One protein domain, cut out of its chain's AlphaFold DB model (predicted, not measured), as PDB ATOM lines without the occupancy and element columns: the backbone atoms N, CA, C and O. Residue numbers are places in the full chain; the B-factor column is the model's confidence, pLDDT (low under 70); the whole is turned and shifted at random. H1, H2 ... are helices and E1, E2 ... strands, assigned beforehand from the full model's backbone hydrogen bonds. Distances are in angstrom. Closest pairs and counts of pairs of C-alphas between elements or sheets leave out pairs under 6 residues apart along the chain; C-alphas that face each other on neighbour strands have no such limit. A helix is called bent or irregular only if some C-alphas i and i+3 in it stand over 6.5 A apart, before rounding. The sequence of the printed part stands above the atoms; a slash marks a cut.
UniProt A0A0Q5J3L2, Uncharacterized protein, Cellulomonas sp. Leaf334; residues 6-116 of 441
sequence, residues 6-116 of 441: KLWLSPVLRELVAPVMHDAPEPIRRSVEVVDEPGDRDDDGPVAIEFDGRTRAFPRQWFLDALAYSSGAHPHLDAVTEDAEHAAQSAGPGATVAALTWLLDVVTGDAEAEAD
ATOM      1  N   LYS A   6     -42.973 -21.107 -22.276       80.62
ATOM      2  CA  LYS A   6     -41.934 -21.901 -21.607       80.62
ATOM      3  C   LYS A   6     -41.458 -23.007 -22.524       80.62
ATOM      4  O   LYS A   6     -42.257 -23.816 -22.983       80.62
ATOM      5  N   LEU A   7     -40.162 -23.034 -22.795       78.38
ATOM      6  CA  LEU A   7     -39.506 -24.099 -23.540       78.38
ATOM      7  C   LEU A   7     -38.917 -25.097 -22.547       78.38
ATOM      8  O   LEU A   7     -37.999 -24.786 -21.789       78.38
ATOM      9  N   TRP A   8     -39.440 -26.312 -22.588       78.31
ATOM     10  CA  TRP A   8     -38.911 -27.453 -21.864       78.31
ATOM     11  C   TRP A   8     -37.980 -28.195 -22.823       78.31
ATOM     12  O   TRP A   8     -38.421 -28.769 -23.822       78.31
ATOM     13  N   LEU A   9     -36.683 -28.088 -22.550       74.31
ATOM     14  CA  LEU A   9     -35.606 -28.699 -23.325       74.31
ATOM     15  C   LEU A   9     -34.911 -29.753 -22.467       74.31
ATOM     16  O   LEU A   9     -34.757 -29.537 -21.258       74.31
ATOM     17  N   SER A  10     -34.435 -30.826 -23.104       70.81
ATOM     18  CA  SER A  10     -33.494 -31.752 -22.472       70.81
ATOM     19  C   SER A  10     -32.240 -30.994 -21.999       70.81
ATOM     20  O   SER A  10     -31.945 -29.902 -22.518       70.81
ATOM     21  N   PRO A  11     -31.487 -31.523 -21.019       73.12
ATOM     22  CA  PRO A  11     -30.271 -30.876 -20.530       73.12
ATOM     23  C   PRO A  11     -29.289 -30.512 -21.650       73.12
ATOM     24  O   PRO A  11     -28.763 -29.398 -21.666       73.12
ATOM     25  N   VAL A  12     -29.105 -31.385 -22.643       67.81
ATOM     26  CA  VAL A  12     -28.161 -31.138 -23.741       67.81
ATOM     27  C   VAL A  12     -28.689 -30.097 -24.722       67.81
ATOM     28  O   VAL A  12     -27.949 -29.183 -25.099       67.81
ATOM     29  N   LEU A  13     -29.973 -30.150 -25.101       69.50
ATOM     30  CA  LEU A  13     -30.568 -29.090 -25.923       69.50
ATOM     31  C   LEU A  13     -30.496 -27.738 -25.210       69.50
ATOM     32  O   LEU A  13     -30.238 -26.720 -25.852       69.50
ATOM     33  N   ARG A  14     -30.654 -27.708 -23.885       78.25
ATOM     34  CA  ARG A  14     -30.477 -26.488 -23.093       78.25
ATOM     35  C   ARG A  14     -29.050 -25.964 -23.159       78.25
ATOM     36  O   ARG A  14     -28.884 -24.768 -23.386       78.25
ATOM     37  N   GLU A  15     -28.036 -26.808 -22.982       78.00
ATOM     38  CA  GLU A  15     -26.629 -26.387 -23.080       78.00
ATOM     39  C   GLU A  15     -26.288 -25.817 -24.464       78.00
ATOM     40  O   GLU A  15     -25.531 -24.850 -24.563       78.00
ATOM     41  N   LEU A  16     -26.897 -26.352 -25.525       70.25
ATOM     42  CA  LEU A  16     -26.729 -25.847 -26.890       70.25
ATOM     43  C   LEU A  16     -27.444 -24.519 -27.128       70.25
ATOM     44  O   LEU A  16     -26.935 -23.655 -27.842       70.25
ATOM     45  N   VAL A  17     -28.635 -24.364 -26.558       75.81
ATOM     46  CA  VAL A  17     -29.538 -23.242 -26.831       75.81
ATOM     47  C   VAL A  17     -29.234 -22.046 -25.930       75.81
ATOM     48  O   VAL A  17     -29.255 -20.908 -26.400       75.81
ATOM     49  N   ALA A  18     -28.900 -22.271 -24.658       81.56
ATOM     50  CA  ALA A  18     -28.709 -21.215 -23.663       81.56
ATOM     51  C   ALA A  18     -27.680 -20.137 -24.067       81.56
ATOM     52  O   ALA A  18     -27.997 -18.953 -23.909       81.56
ATOM     53  N   PRO A  19     -26.502 -20.467 -24.643       78.75
ATOM     54  CA  PRO A  19     -25.533 -19.457 -25.072       78.75
ATOM     55  C   PRO A  19     -26.070 -18.549 -26.183       78.75
ATOM     56  O   PRO A  19     -25.777 -17.359 -26.213       78.75
ATOM     57  N   VAL A  20     -26.887 -19.102 -27.079       75.62
ATOM     58  CA  VAL A  20     -27.398 -18.417 -28.277       75.62
ATOM     59  C   VAL A  20     -28.671 -17.641 -27.978       75.62
ATOM     60  O   VAL A  20     -28.925 -16.599 -28.576       75.62
ATOM     61  N   MET A  21     -29.467 -18.116 -27.018       77.88
ATOM     62  CA  MET A  21     -30.658 -17.408 -26.554       77.88
ATOM     63  C   MET A  21     -30.312 -16.046 -25.967       77.88
ATOM     64  O   MET A  21     -31.127 -15.135 -26.068       77.88
ATOM     65  N   HIS A  22     -29.104 -15.858 -25.429       77.06
ATOM     66  CA  HIS A  22     -28.640 -14.535 -25.017       77.06
ATOM     67  C   HIS A  22     -28.588 -13.532 -26.184       77.06
ATOM     68  O   HIS A  22     -28.897 -12.354 -25.991       77.06
ATOM     69  N   ASP A  23     -28.282 -14.012 -27.388       73.44
ATOM     70  CA  ASP A  23     -28.141 -13.210 -28.606       73.44
ATOM     71  C   ASP A  23     -29.391 -13.244 -29.503       73.44
ATOM     72  O   ASP A  23     -29.490 -12.468 -30.458       73.44
ATOM     73  N   ALA A  24     -30.379 -14.087 -29.189       72.62
ATOM     74  CA  ALA A  24     -31.618 -14.199 -29.952       72.62
ATOM     75  C   ALA A  24     -32.376 -12.851 -30.029       72.62
ATOM     76  O   ALA A  24     -32.229 -11.991 -29.154       72.62
ATOM     77  N   PRO A  25     -33.214 -12.614 -31.052       73.00
ATOM     78  CA  PRO A  25     -34.068 -11.428 -31.123       73.00
ATOM     79  C   PRO A  25     -34.859 -11.180 -29.825       73.00
ATOM     80  O   PRO A  25     -35.344 -12.121 -29.198       73.00
ATOM     81  N   GLU A  26     -35.019  -9.910 -29.424       74.56
ATOM     82  CA  GLU A  26     -35.726  -9.512 -28.187       74.56
ATOM     83  C   GLU A  26     -37.103 -10.189 -27.998       74.56
ATOM     84  O   GLU A  26     -37.384 -10.610 -26.872       74.56
ATOM     85  N   PRO A  27     -37.942 -10.372 -29.043       68.25
ATOM     86  CA  PRO A  27     -39.219 -11.067 -28.891       68.25
ATOM     87  C   PRO A  27     -39.052 -12.503 -28.388       68.25
ATOM     88  O   PRO A  27     -39.773 -12.924 -27.494       68.25
ATOM     89  N   ILE A  28     -38.053 -13.231 -28.895       67.38
ATOM     90  CA  ILE A  28     -37.771 -14.614 -28.494       67.38
ATOM     91  C   ILE A  28     -37.217 -14.639 -27.070       67.38
ATOM     92  O   ILE A  28     -37.689 -15.409 -26.242       67.38
ATOM     93  N   ARG A  29     -36.275 -13.743 -26.750       77.25
ATOM     94  CA  ARG A  29     -35.692 -13.637 -25.402       77.25
ATOM     95  C   ARG A  29     -36.709 -13.331 -24.309       77.25
ATOM     96  O   ARG A  29     -36.556 -13.819 -23.199       77.25
ATOM     97  N   ARG A  30     -37.693 -12.474 -24.595       70.19
ATOM     98  CA  ARG A  30     -38.738 -12.123 -23.623       70.19
ATOM     99  C   ARG A  30     -39.801 -13.192 -23.499       70.19
ATOM    100  O   ARG A  30     -40.342 -13.360 -22.415       70.19
ATOM    101  N   SER A  31     -40.131 -13.840 -24.609       67.69
ATOM    102  CA  SER A  31     -41.217 -14.802 -24.625       67.69
ATOM    103  C   SER A  31     -40.782 -16.169 -24.140       67.69
ATOM    104  O   SER A  31     -41.643 -16.851 -23.624       67.69
ATOM    105  N   VAL A  32     -39.509 -16.557 -24.267       71.06
ATOM    106  CA  VAL A  32     -39.034 -17.910 -23.954       71.06
ATOM    107  C   VAL A  32     -38.347 -17.987 -22.593       71.06
ATOM    108  O   VAL A  32     -37.216 -17.527 -22.430       71.06
ATOM    109  N   GLU A  33     -38.977 -18.678 -21.651       77.50
ATOM    110  CA  GLU A  33     -38.319 -19.188 -20.449       77.50
ATOM    111  C   GLU A  33     -37.849 -20.626 -20.705       77.50
ATOM    112  O   GLU A  33     -38.666 -21.511 -20.957       77.50
ATOM    113  N   VAL A  34     -36.536 -20.873 -20.663       73.50
ATOM    114  CA  VAL A  34     -36.001 -22.242 -20.701       73.50
ATOM    115  C   VAL A  34     -36.011 -22.789 -19.279       73.50
ATOM    116  O   VAL A  34     -35.239 -22.328 -18.439       73.50
ATOM    117  N   VAL A  35     -36.894 -23.746 -19.010       73.62
ATOM    118  CA  VAL A  35     -37.105 -24.315 -17.669       73.62
ATOM    119  C   VAL A  35     -36.477 -25.700 -17.540       73.62
ATOM    120  O   VAL A  35     -36.369 -26.447 -18.517       73.62
ATOM    121  N   ASP A  36     -36.068 -26.034 -16.314       65.75
ATOM    122  CA  ASP A  36     -35.727 -27.402 -15.920       65.75
ATOM    123  C   ASP A  36     -36.949 -28.299 -16.049       65.75
ATOM    124  O   ASP A  36     -38.018 -27.918 -15.579       65.75
ATOM    125  N   GLU A  37     -36.814 -29.484 -16.656       61.41
ATOM    126  CA  GLU A  37     -37.914 -30.447 -16.666       61.41
ATOM    127  C   GLU A  37     -38.374 -30.749 -15.228       61.41
ATOM    128  O   GLU A  37     -37.548 -30.935 -14.328       61.41
ATOM    129  N   PRO A  38     -39.692 -30.778 -14.959       52.62
ATOM    130  CA  PRO A  38     -40.176 -30.986 -13.611       52.62
ATOM    131  C   PRO A  38     -40.108 -32.486 -13.278       52.62
ATOM    132  O   PRO A  38     -41.008 -33.246 -13.638       52.62
ATOM    133  N   GLY A  39     -39.059 -32.881 -12.547       54.47
ATOM    134  CA  GLY A  39     -38.852 -34.232 -11.994       54.47
ATOM    135  C   GLY A  39     -38.082 -35.187 -12.917       54.47
ATOM    136  O   GLY A  39     -37.854 -34.833 -14.064       54.47
ATOM    137  N   ASP A  40     -37.702 -36.369 -12.388       48.16
ATOM    138  CA  ASP A  40     -37.003 -37.509 -13.042       48.16
ATOM    139  C   ASP A  40     -37.689 -37.984 -14.347       48.16
ATOM    140  O   ASP A  40     -38.242 -39.085 -14.435       48.16
ATOM    141  N   ARG A  41     -37.726 -37.140 -15.371       52.22
ATOM    142  CA  ARG A  41     -37.973 -37.547 -16.745       52.22
ATOM    143  C   ARG A  41     -36.623 -37.967 -17.303       52.22
ATOM    144  O   ARG A  41     -35.681 -37.185 -17.265       52.22
ATOM    145  N   ASP A  42     -36.533 -39.224 -17.728       51.41
ATOM    146  CA  ASP A  42     -35.377 -39.725 -18.473       51.41
ATOM    147  C   ASP A  42     -35.059 -38.776 -19.643       51.41
ATOM    148  O   ASP A  42     -35.980 -38.237 -20.266       51.41
ATOM    149  N   ASP A  43     -33.763 -38.612 -19.937       50.66
ATOM    150  CA  ASP A  43     -33.168 -37.648 -20.884       50.66
ATOM    151  C   ASP A  43     -33.760 -37.665 -22.319       50.66
ATOM    152  O   ASP A  43     -33.539 -36.736 -23.088       50.66
ATOM    153  N   ASP A  44     -34.588 -38.654 -22.673       51.53
ATOM    154  CA  ASP A  44     -35.200 -38.837 -24.003       51.53
ATOM    155  C   ASP A  44     -36.550 -38.102 -24.215       51.53
ATOM    156  O   ASP A  44     -37.266 -38.338 -25.202       51.53
ATOM    157  N   GLY A  45     -36.955 -37.227 -23.290       51.12
ATOM    158  CA  GLY A  45     -38.222 -36.490 -23.363       51.12
ATOM    159  C   GLY A  45     -38.327 -35.529 -24.571       51.12
ATOM    160  O   GLY A  45     -37.366 -34.839 -24.908       51.12
ATOM    161  N   PRO A  46     -39.491 -35.428 -25.249       57.28
ATOM    162  CA  PRO A  46     -39.674 -34.516 -26.381       57.28
ATOM    163  C   PRO A  46     -39.528 -33.043 -25.971       57.28
ATOM    164  O   PRO A  46     -39.951 -32.650 -24.885       57.28
ATOM    165  N   VAL A  47     -39.047 -32.202 -26.896       66.19
ATOM    166  CA  VAL A  47     -39.150 -30.738 -26.778       66.19
ATOM    167  C   VAL A  47     -40.621 -30.371 -26.563       66.19
ATOM    168  O   VAL A  47     -41.473 -30.660 -27.413       66.19
ATOM    169  N   ALA A  48     -40.929 -29.736 -25.435       71.50
ATOM    170  CA  ALA A  48     -42.272 -29.258 -25.132       71.50
ATOM    171  C   ALA A  48     -42.290 -27.737 -25.011       71.50
ATOM    172  O   ALA A  48     -41.368 -27.118 -24.484       71.50
ATOM    173  N   ILE A  49     -43.365 -27.131 -25.501       71.75
ATOM    174  CA  ILE A  49     -43.602 -25.694 -25.410       71.75
ATOM    175  C   ILE A  49     -44.891 -25.513 -24.631       71.75
ATOM    176  O   ILE A  49     -45.953 -25.993 -25.024       71.75
ATOM    177  N   GLU A  50     -44.795 -24.841 -23.496       76.00
ATOM    178  CA  GLU A  50     -45.949 -24.310 -22.797       76.00
ATOM    179  C   GLU A  50     -46.244 -22.923 -23.340       76.00
ATOM    180  O   GLU A  50     -45.375 -22.057 -23.344       76.00
ATOM    181  N   PHE A  51     -47.466 -22.720 -23.810       74.25
ATOM    182  CA  PHE A  51     -47.949 -21.418 -24.236       74.25
ATOM    183  C   PHE A  51     -49.247 -21.129 -23.495       74.25
ATOM    184  O   PHE A  51     -50.174 -21.940 -23.545       74.25
ATOM    185  N   ASP A  52     -49.297 -20.006 -22.778       73.56
ATOM    186  CA  ASP A  52     -50.481 -19.580 -22.016       73.56
ATOM    187  C   ASP A  52     -50.995 -20.668 -21.042       73.56
ATOM    188  O   ASP A  52     -52.177 -21.016 -20.992       73.56
ATOM    189  N   GLY A  53     -50.064 -21.298 -20.311       74.25
ATOM    190  CA  GLY A  53     -50.352 -22.363 -19.342       74.25
ATOM    191  C   GLY A  53     -50.730 -23.720 -19.949       74.25
ATOM    192  O   GLY A  53     -51.056 -24.654 -19.211       74.25
ATOM    193  N   ARG A  54     -50.699 -23.864 -21.281       70.81
ATOM    194  CA  ARG A  54     -50.952 -25.133 -21.978       70.81
ATOM    195  C   ARG A  54     -49.650 -25.716 -22.500       70.81
ATOM    196  O   ARG A  54     -49.078 -25.207 -23.460       70.81
ATOM    197  N   THR A  55     -49.196 -26.812 -21.899       69.81
ATOM    198  CA  THR A  55     -48.051 -27.576 -22.405       69.81
ATOM    199  C   THR A  55     -48.459 -28.387 -23.629       69.81
ATOM    200  O   THR A  55     -49.335 -29.249 -23.544       69.81
ATOM    201  N   ARG A  56     -47.783 -28.160 -24.754       71.19
ATOM    202  CA  ARG A  56     -47.823 -29.040 -25.921       71.19
ATOM    203  C   ARG A  56     -46.454 -29.671 -26.110       71.19
ATOM    204  O   ARG A  56     -45.462 -28.953 -26.214       71.19
ATOM    205  N   ALA A  57     -46.390 -30.999 -26.141       67.50
ATOM    206  CA  ALA A  57     -45.197 -31.654 -26.653       67.50
ATOM    207  C   ALA A  57     -45.302 -31.709 -28.175       67.50
ATOM    208  O   ALA A  57     -46.385 -31.928 -28.728       67.50
ATOM    209  N   PHE A  58     -44.178 -31.513 -28.847       71.69
ATOM    210  CA  PHE A  58     -44.116 -31.710 -30.286       71.69
ATOM    211  C   PHE A  58     -43.614 -33.112 -30.565       71.69
ATOM    212  O   PHE A  58     -42.815 -33.655 -29.792       71.69
ATOM    213  N   PRO A  59     -44.026 -33.708 -31.693       69.25
ATOM    214  CA  PRO A  59     -43.271 -34.818 -32.230       69.25
ATOM    215  C   PRO A  59     -41.809 -34.383 -32.320       69.25
ATOM    216  O   PRO A  59     -41.518 -33.354 -32.928       69.25
ATOM    217  N   ARG A  60     -40.886 -35.176 -31.767       71.88
ATOM    218  CA  ARG A  60     -39.436 -34.987 -31.951       71.88
ATOM    219  C   ARG A  60     -39.083 -34.707 -33.416       71.88
ATOM    220  O   ARG A  60     -38.243 -33.863 -33.705       71.88
ATOM    221  N   GLN A  61     -39.813 -35.343 -34.332       71.50
ATOM    222  CA  GLN A  61     -39.697 -35.121 -35.767       71.50
ATOM    223  C   GLN A  61     -39.862 -33.655 -36.189       71.50
ATOM    224  O   GLN A  61     -39.130 -33.219 -37.058       71.50
ATOM    225  N   TRP A  62     -40.758 -32.869 -35.587       79.56
ATOM    226  CA  TRP A  62     -40.930 -31.462 -35.975       79.56
ATOM    227  C   TRP A  62     -39.697 -30.624 -35.645       79.56
ATOM    228  O   TRP A  62     -39.341 -29.737 -36.414       79.56
ATOM    229  N   PHE A  63     -39.031 -30.910 -34.521       81.19
ATOM    230  CA  PHE A  63     -37.758 -30.270 -34.196       81.19
ATOM    231  C   PHE A  63     -36.671 -30.683 -35.187       81.19
ATOM    232  O   PHE A  63     -35.976 -29.816 -35.706       81.19
ATOM    233  N   LEU A  64     -36.576 -31.976 -35.509       76.62
ATOM    234  CA  LEU A  64     -35.632 -32.473 -36.514       76.62
ATOM    235  C   LEU A  64     -35.890 -31.865 -37.901       76.62
ATOM    236  O   LEU A  64     -34.943 -31.453 -38.562       76.62
ATOM    237  N   ASP A  65     -37.152 -31.740 -38.315       76.94
ATOM    238  CA  ASP A  65     -37.558 -31.112 -39.577       76.94
ATOM    239  C   ASP A  65     -37.170 -29.626 -39.596       76.94
ATOM    240  O   ASP A  65     -36.557 -29.149 -40.552       76.94
ATOM    241  N   ALA A  66     -37.468 -28.895 -38.517       84.75
ATOM    242  CA  ALA A  66     -37.120 -27.484 -38.389       84.75
ATOM    243  C   ALA A  66     -35.599 -27.265 -38.345       84.75
ATOM    244  O   ALA A  66     -35.097 -26.277 -38.890       84.75
ATOM    245  N   LEU A  67     -34.857 -28.181 -37.720       82.44
ATOM    246  CA  LEU A  67     -33.401 -28.144 -37.628       82.44
ATOM    247  C   LEU A  67     -32.744 -28.448 -38.972       82.44
ATOM    248  O   LEU A  67     -31.872 -27.696 -39.412       82.44
ATOM    249  N   ALA A  68     -33.205 -29.495 -39.652       76.19
ATOM    250  CA  ALA A  68     -32.800 -29.825 -41.009       76.19
ATOM    251  C   ALA A  68     -32.991 -28.622 -41.935       76.19
ATOM    252  O   ALA A  68     -32.037 -28.093 -42.506       76.19
ATOM    253  N   TYR A  69     -34.209 -28.087 -41.959       83.69
ATOM    254  CA  TYR A  69     -34.534 -26.905 -42.737       83.69
ATOM    255  C   TYR A  69     -33.610 -25.716 -42.427       83.69
ATOM    256  O   TYR A  69     -33.067 -25.085 -43.335       83.69
ATOM    257  N   SER A  70     -33.383 -25.434 -41.141       85.19
ATOM    258  CA  SER A  70     -32.573 -24.295 -40.690       85.19
ATOM    259  C   SER A  70     -31.079 -24.450 -40.968       85.19
ATOM    260  O   SER A  70     -30.383 -23.454 -41.151       85.19
ATOM    261  N   SER A  71     -30.578 -25.682 -41.009       81.19
ATOM    262  CA  SER A  71     -29.188 -25.971 -41.376       81.19
ATOM    263  C   SER A  71     -28.948 -25.932 -42.890       81.19
ATOM    264  O   SER A  71     -27.803 -26.023 -43.328       81.19
ATOM    265  N   GLY A  72     -30.009 -25.797 -43.700       72.44
ATOM    266  CA  GLY A  72     -29.934 -25.947 -45.156       72.44
ATOM    267  C   GLY A  72     -29.528 -27.358 -45.587       72.44
ATOM    268  O   GLY A  72     -29.183 -27.570 -46.749       72.44
ATOM    269  N   ALA A  73     -29.547 -28.312 -44.655       62.84
ATOM    270  CA  ALA A  73     -29.231 -29.699 -44.892       62.84
ATOM    271  C   ALA A  73     -30.513 -30.517 -44.807       62.84
ATOM    272  O   ALA A  73     -31.298 -30.434 -43.867       62.84
ATOM    273  N   HIS A  74     -30.694 -31.382 -45.784       57.62
ATOM    274  CA  HIS A  74     -31.536 -32.543 -45.602       57.62
ATOM    275  C   HIS A  74     -30.943 -33.393 -44.456       57.62
ATOM    276  O   HIS A  74     -29.742 -33.673 -44.507       57.62
ATOM    277  N   PRO A  75     -31.700 -33.764 -43.409       49.47
ATOM    278  CA  PRO A  75     -31.109 -34.333 -42.198       49.47
ATOM    279  C   PRO A  75     -30.428 -35.662 -42.526       49.47
ATOM    280  O   PRO A  75     -31.071 -36.540 -43.087       49.47
ATOM    281  N   HIS A  76     -29.144 -35.839 -42.196       44.09
ATOM    282  CA  HIS A  76     -28.472 -37.131 -42.392       44.09
ATOM    283  C   HIS A  76     -29.222 -38.251 -41.654       44.09
ATOM    284  O   HIS A  76     -29.741 -38.029 -40.563       44.09
ATOM    285  N   LEU A  77     -29.261 -39.457 -42.234       40.03
ATOM    286  CA  LEU A  77     -29.958 -40.606 -41.648       40.03
ATOM    287  C   LEU A  77     -29.506 -40.907 -40.221       40.03
ATOM    288  O   LEU A  77     -30.360 -41.195 -39.387       40.03
ATOM    289  N   ASP A  78     -28.210 -40.746 -39.942       39.47
ATOM    290  CA  ASP A  78     -27.667 -40.907 -38.599       39.47
ATOM    291  C   ASP A  78     -28.370 -39.950 -37.627       39.47
ATOM    292  O   ASP A  78     -28.880 -40.426 -36.637       39.47
ATOM    293  N   ALA A  79     -28.643 -38.685 -37.972       42.34
ATOM    294  CA  ALA A  79     -29.387 -37.730 -37.130       42.34
ATOM    295  C   ALA A  79     -30.902 -38.012 -36.969       42.34
ATOM    296  O   ALA A  79     -31.551 -37.437 -36.095       42.34
ATOM    297  N   VAL A  80     -31.491 -38.854 -37.826       42.06
ATOM    298  CA  VAL A  80     -32.898 -39.294 -37.722       42.06
ATOM    299  C   VAL A  80     -33.012 -40.555 -36.858       42.06
ATOM    300  O   VAL A  80     -34.027 -40.756 -36.190       42.06
ATOM    301  N   THR A  81     -31.976 -41.395 -36.856       45.44
ATOM    302  CA  THR A  81     -31.857 -42.580 -35.989       45.44
ATOM    303  C   THR A  81     -31.156 -42.293 -34.658       45.44
ATOM    304  O   THR A  81     -31.387 -43.005 -33.686       45.44
ATOM    305  N   GLU A  82     -30.325 -41.258 -34.600       52.34
ATOM    306  CA  GLU A  82     -29.597 -40.779 -33.429       52.34
ATOM    307  C   GLU A  82     -30.368 -39.662 -32.735       52.34
ATOM    308  O   GLU A  82     -31.291 -39.043 -33.271       52.34
ATOM    309  N   ASP A  83     -29.981 -39.452 -31.484       63.97
ATOM    310  CA  ASP A  83     -30.485 -38.451 -30.564       63.97
ATOM    311  C   ASP A  83     -30.671 -37.061 -31.217       63.97
ATOM    312  O   ASP A  83     -29.791 -36.565 -31.926       63.97
ATOM    313  N   ALA A  84     -31.812 -36.403 -30.961       64.50
ATOM    314  CA  ALA A  84     -32.073 -35.035 -31.430       64.50
ATOM    315  C   ALA A  84     -31.000 -34.052 -30.940       64.50
ATOM    316  O   ALA A  84     -30.727 -33.028 -31.573       64.50
ATOM    317  N   GLU A  85     -30.364 -34.404 -29.833       68.88
ATOM    318  CA  GLU A  85     -29.214 -33.730 -29.267       68.88
ATOM    319  C   GLU A  85     -27.994 -33.781 -30.191       68.88
ATOM    320  O   GLU A  85     -27.371 -32.747 -30.444       68.88
ATOM    321  N   HIS A  86     -27.684 -34.945 -30.769       72.25
ATOM    322  CA  HIS A  86     -26.566 -35.095 -31.701       72.25
ATOM    323  C   HIS A  86     -26.796 -34.300 -32.992       72.25
ATOM    324  O   HIS A  86     -25.893 -33.624 -33.499       72.25
ATOM    325  N   ALA A  87     -28.037 -34.309 -33.485       70.50
ATOM    326  CA  ALA A  87     -28.445 -33.499 -34.626       70.50
ATOM    327  C   ALA A  87     -28.234 -32.000 -34.348       70.50
ATOM    328  O   ALA A  87     -27.641 -31.292 -35.165       70.50
ATOM    329  N   ALA A  88     -28.668 -31.517 -33.179       69.69
ATOM    330  CA  ALA A  88     -28.528 -30.117 -32.776       69.69
ATOM    331  C   ALA A  88     -27.062 -29.695 -32.590       69.69
ATOM    332  O   ALA A  88     -26.681 -28.598 -33.005       69.69
ATOM    333  N   GLN A  89     -26.223 -30.567 -32.018       77.56
ATOM    334  CA  GLN A  89     -24.774 -30.341 -31.909       77.56
ATOM    335  C   GLN A  89     -24.134 -30.181 -33.290       77.56
ATOM    336  O   GLN A  89     -23.349 -29.257 -33.509       77.56
ATOM    337  N   SER A  90     -24.510 -31.053 -34.227       77.00
ATOM    338  CA  SER A  90     -23.966 -31.080 -35.586       77.00
ATOM    339  C   SER A  90     -24.421 -29.889 -36.433       77.00
ATOM    340  O   SER A  90     -23.624 -29.316 -37.174       77.00
ATOM    341  N   ALA A  91     -25.687 -29.481 -36.309       78.19
ATOM    342  CA  ALA A  91     -26.249 -28.330 -37.019       78.19
ATOM    343  C   ALA A  91     -25.715 -26.984 -36.494       78.19
ATOM    344  O   ALA A  91     -25.692 -25.980 -37.212       78.19
ATOM    345  N   GLY A  92     -25.272 -26.964 -35.238       82.69
ATOM    346  CA  GLY A  92     -24.715 -25.794 -34.588       82.69
ATOM    347  C   GLY A  92     -25.767 -24.801 -34.068       82.69
ATOM    348  O   GLY A  92     -26.958 -24.873 -34.374       82.69
ATOM    349  N   PRO A  93     -25.319 -23.820 -33.268       81.25
ATOM    350  CA  PRO A  93     -26.189 -22.951 -32.474       81.25
ATOM    351  C   PRO A  93     -27.186 -22.114 -33.293       81.25
ATOM    352  O   PRO A  93     -28.342 -21.959 -32.899       81.25
ATOM    353  N   GLY A  94     -26.757 -21.577 -34.440       84.25
ATOM    354  CA  GLY A  94     -27.601 -20.724 -35.281       84.25
ATOM    355  C   GLY A  94     -28.780 -21.476 -35.904       84.25
ATOM    356  O   GLY A  94     -29.908 -20.985 -35.864       84.25
ATOM    357  N   ALA A  95     -28.532 -22.684 -36.422       85.62
ATOM    358  CA  ALA A  95     -29.576 -23.540 -36.979       85.62
ATOM    359  C   ALA A  95     -30.571 -23.972 -35.896       85.62
ATOM    360  O   ALA A  95     -31.777 -23.943 -36.129       85.62
ATOM    361  N   THR A  96     -30.087 -24.282 -34.693       83.19
ATOM    362  CA  THR A  96     -30.940 -24.640 -33.553       83.19
ATOM    363  C   THR A  96     -31.862 -23.490 -33.133       83.19
ATOM    364  O   THR A  96     -33.056 -23.707 -32.931       83.19
ATOM    365  N   VAL A  97     -31.369 -22.247 -33.056       84.38
ATOM    366  CA  VAL A  97     -32.224 -21.083 -32.739       84.38
ATOM    367  C   VAL A  97     -33.256 -20.812 -33.830       84.38
ATOM    368  O   VAL A  97     -34.414 -20.519 -33.522       84.38
ATOM    369  N   ALA A  98     -32.871 -20.925 -35.101       86.75
ATOM    370  CA  ALA A  98     -33.818 -20.811 -36.205       86.75
ATOM    371  C   ALA A  98     -34.894 -21.911 -36.135       86.75
ATOM    372  O   ALA A  98     -36.080 -21.604 -36.238       86.75
ATOM    373  N   ALA A  99     -34.512 -23.157 -35.840       86.88
ATOM    374  CA  ALA A  99     -35.439 -24.275 -35.677       86.88
ATOM    375  C   ALA A  99     -36.450 -24.036 -34.550       86.88
ATOM    376  O   ALA A  99     -37.653 -24.217 -34.738       86.88
ATOM    377  N   LEU A 100     -35.978 -23.559 -33.395       84.38
ATOM    378  CA  LEU A 100     -36.849 -23.177 -32.285       84.38
ATOM    379  C   LEU A 100     -37.790 -22.040 -32.682       84.38
ATOM    380  O   LEU A 100     -38.972 -22.098 -32.366       84.38
ATOM    381  N   THR A 101     -37.306 -21.041 -33.420       86.81
ATOM    382  CA  THR A 101     -38.141 -19.931 -33.905       86.81
ATOM    383  C   THR A 101     -39.293 -20.440 -34.774       86.81
ATOM    384  O   THR A 101     -40.434 -20.021 -34.579       86.81
ATOM    385  N   TRP A 102     -39.022 -21.389 -35.677       89.62
ATOM    386  CA  TRP A 102     -40.062 -22.032 -36.484       89.62
ATOM    387  C   TRP A 102     -41.056 -22.815 -35.638       89.62
ATOM    388  O   TRP A 102     -42.258 -22.707 -35.861       89.62
ATOM    389  N   LEU A 103     -40.578 -23.569 -34.649       86.44
ATOM    390  CA  LEU A 103     -41.465 -24.287 -33.740       86.44
ATOM    391  C   LEU A 103     -42.364 -23.333 -32.960       86.44
ATOM    392  O   LEU A 103     -43.566 -23.562 -32.919       86.44
ATOM    393  N   LEU A 104     -41.823 -22.248 -32.399       84.62
ATOM    394  CA  LEU A 104     -42.618 -21.226 -31.717       84.62
ATOM    395  C   LEU A 104     -43.701 -20.636 -32.628       84.62
ATOM    396  O   LEU A 104     -44.843 -20.474 -32.196       84.62
ATOM    397  N   ASP A 105     -43.360 -20.339 -33.883       86.94
ATOM    398  CA  ASP A 105     -44.311 -19.834 -34.879       86.94
ATOM    399  C   ASP A 105     -45.453 -20.837 -35.114       86.94
ATOM    400  O   ASP A 105     -46.628 -20.466 -35.144       86.94
ATOM    401  N   VAL A 106     -45.121 -22.130 -35.196       86.69
ATOM    402  CA  VAL A 106     -46.105 -23.215 -35.273       86.69
ATOM    403  C   VAL A 106     -46.989 -23.242 -34.031       86.69
ATOM    404  O   VAL A 106     -48.203 -23.182 -34.186       86.69
ATOM    405  N   VAL A 107     -46.425 -23.272 -32.817       81.69
ATOM    406  CA  VAL A 107     -47.196 -23.372 -31.557       81.69
ATOM    407  C   VAL A 107     -48.166 -22.218 -31.396       81.69
ATOM    408  O   VAL A 107     -49.327 -22.423 -31.051       81.69
ATOM    409  N   THR A 108     -47.675 -21.004 -31.622       81.62
ATOM    410  CA  THR A 108     -48.473 -19.789 -31.476       81.62
ATOM    411  C   THR A 108     -49.611 -19.782 -32.485       81.62
ATOM    412  O   THR A 108     -50.760 -19.593 -32.094       81.62
ATOM    413  N   GLY A 109     -49.326 -20.117 -33.746       83.50
ATOM    414  CA  GLY A 109     -50.351 -20.273 -34.773       83.50
ATOM    415  C   GLY A 109     -51.394 -21.348 -34.453       83.50
ATOM    416  O   GLY A 109     -52.590 -21.145 -34.662       83.50
ATOM    417  N   ASP A 110     -50.956 -22.474 -33.898       82.56
ATOM    418  CA  ASP A 110     -51.808 -23.591 -33.492       82.56
ATOM    419  C   ASP A 110     -52.687 -23.263 -32.269       82.56
ATOM    420  O   ASP A 110     -53.803 -23.773 -32.157       82.56
ATOM    421  N   ALA A 111     -52.190 -22.445 -31.339       80.75
ATOM    422  CA  ALA A 111     -52.952 -21.950 -30.195       80.75
ATOM    423  C   ALA A 111     -53.982 -20.898 -30.629       80.75
ATOM    424  O   ALA A 111     -55.134 -20.947 -30.200       80.75
ATOM    425  N   GLU A 112     -53.593 -19.997 -31.534       83.25
ATOM    426  CA  GLU A 112     -54.500 -19.044 -32.179       83.25
ATOM    427  C   GLU A 112     -55.598 -19.776 -32.964       83.25
ATOM    428  O   GLU A 112     -56.761 -19.395 -32.872       83.25
ATOM    429  N   ALA A 113     -55.261 -20.878 -33.643       82.31
ATOM    430  CA  ALA A 113     -56.212 -21.639 -34.459       82.31
ATOM    431  C   ALA A 113     -57.244 -22.384 -33.608       82.31
ATOM    432  O   ALA A 113     -58.349 -22.645 -34.060       82.31
ATOM    433  N   GLU A 114     -56.883 -22.768 -32.383       80.50
ATOM    434  CA  GLU A 114     -57.835 -23.341 -31.427       80.50
ATOM    435  C   GLU A 114     -58.726 -22.285 -30.775       80.50
ATOM    436  O   GLU A 114     -59.835 -22.606 -30.351       80.50
ATOM    437  N   ALA A 115     -58.237 -21.050 -30.647       79.81
ATOM    438  CA  ALA A 115     -59.023 -19.933 -30.138       79.81
ATOM    439  C   ALA A 115     -59.986 -19.381 -31.203       79.81
ATOM    440  O   ALA A 115     -61.062 -18.885 -30.857       79.81
ATOM    441  N   ASP A 116     -59.610 -19.472 -32.479       78.88
ATOM    442  CA  ASP A 116     -60.440 -19.087 -33.612       78.88
ATOM    443  C   ASP A 116     -61.416 -20.212 -33.993       78.88
ATOM    444  O   ASP A 116     -61.122 -21.105 -34.784       78.88
TER     445      ASP A 116
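This is residues 6 to 116 of the 441 residues of an uncharacterized protein of Cellulomonas sp. Leaf334 (UniProt A0A0Q5J3L2). A small twisted sheet of four short strands, E2 E1 E3 E4, has two helices over one face: H1 over one part and the long, kinked H5 across it. H3 packs on H5 and crosses it, while the short H4 sits at the corner where H5 begins. The printed part has 111 residues, with five named helices and four named strands in the order E1 H1 H2 E2 E3 E4 H3 H4 H5; the class is mixed, helices and strands, and the sheet is mixed. It is compact, with a radius of gyration of the C-alphas of 13.4 A and spans of 38 by 33 by 27 A.

E1, residues 6 to 8, is an inner strand. H1, residues 11 to 21, and H2, residues 26 to 31, follow it and lead to E2, residues 32 to 35, an edge strand parallel to E1 at 42 degrees, with N 7 and O 33 2.8 A apart; this is a strand-helix-strand unit, two parallel neighbour strands with helices between, its crossover right-handed. E3, residues 48 to 51, is antiparallel to E1 at 169 degrees, with N 6 and O 50 2.8 A apart. E4, residues 54 to 57, forms a hairpin with E3, with N 56 and O 49 2.8 A apart. H5, residues 84 to 115, is the hub and touches H1, H3 and H4. H1 and H5 are on the same face of the sheet, an arrangement of two layers, helices on one face of a sheet; their heights over the sheet are 10.2 A and 7.9 A. H5 touches H1 with residues 85 to 97 alone, about perpendicular at 81 degrees; the closest C-alphas, Leu 13 and Glu 85, are 5.9 A apart. H3, residues 60 to 71, touches H5 at a steep tilt of 64 degrees, opposite ways, C-alphas of Ala 66 and Ala 99 being closest at 4.5 A. H4, residues 77 to 81, only just touches H5, only at the corner, with 3 pairs of C-alphas within 8 A; the closest, Ala 79 and Ala 87, are 5.0 A apart. H2 is close to H5 but not clearly touching: the closest C-alphas, Ile 28 and Thr 101, are 7.6 A apart. H1 and H3 are apart. In H2, H3 and H4 every O i to N i+4 pair is within hydrogen-bond range; in H1 5 of 7 are, in H5 25 of 28.

E1 begins at C-alpha 6, (-41.934, -21.901, -21.607). H1 is 14.8 A long and only just irregular: C-alphas 16 and 19 are 6.8 A apart. H3 is 16.6 A long. H5, 30.9 A, is irregular, with C-alphas 90 and 93 9.0 A apart and a kink of 121 degrees near residue 93; it ends at C-alpha 115, (-59.023, -19.933, -30.138).

The two C-alphas farthest apart, Asp 78 and Asp 116, are 39.7 A apart. The printed part has no cut. The link from E2 to E3, residues 36 to 47, is long; the others are tight. Mean pLDDT of the printed part is 72.0; 34 residues are under 70, among them residues 36 to 47 and 73 to 85.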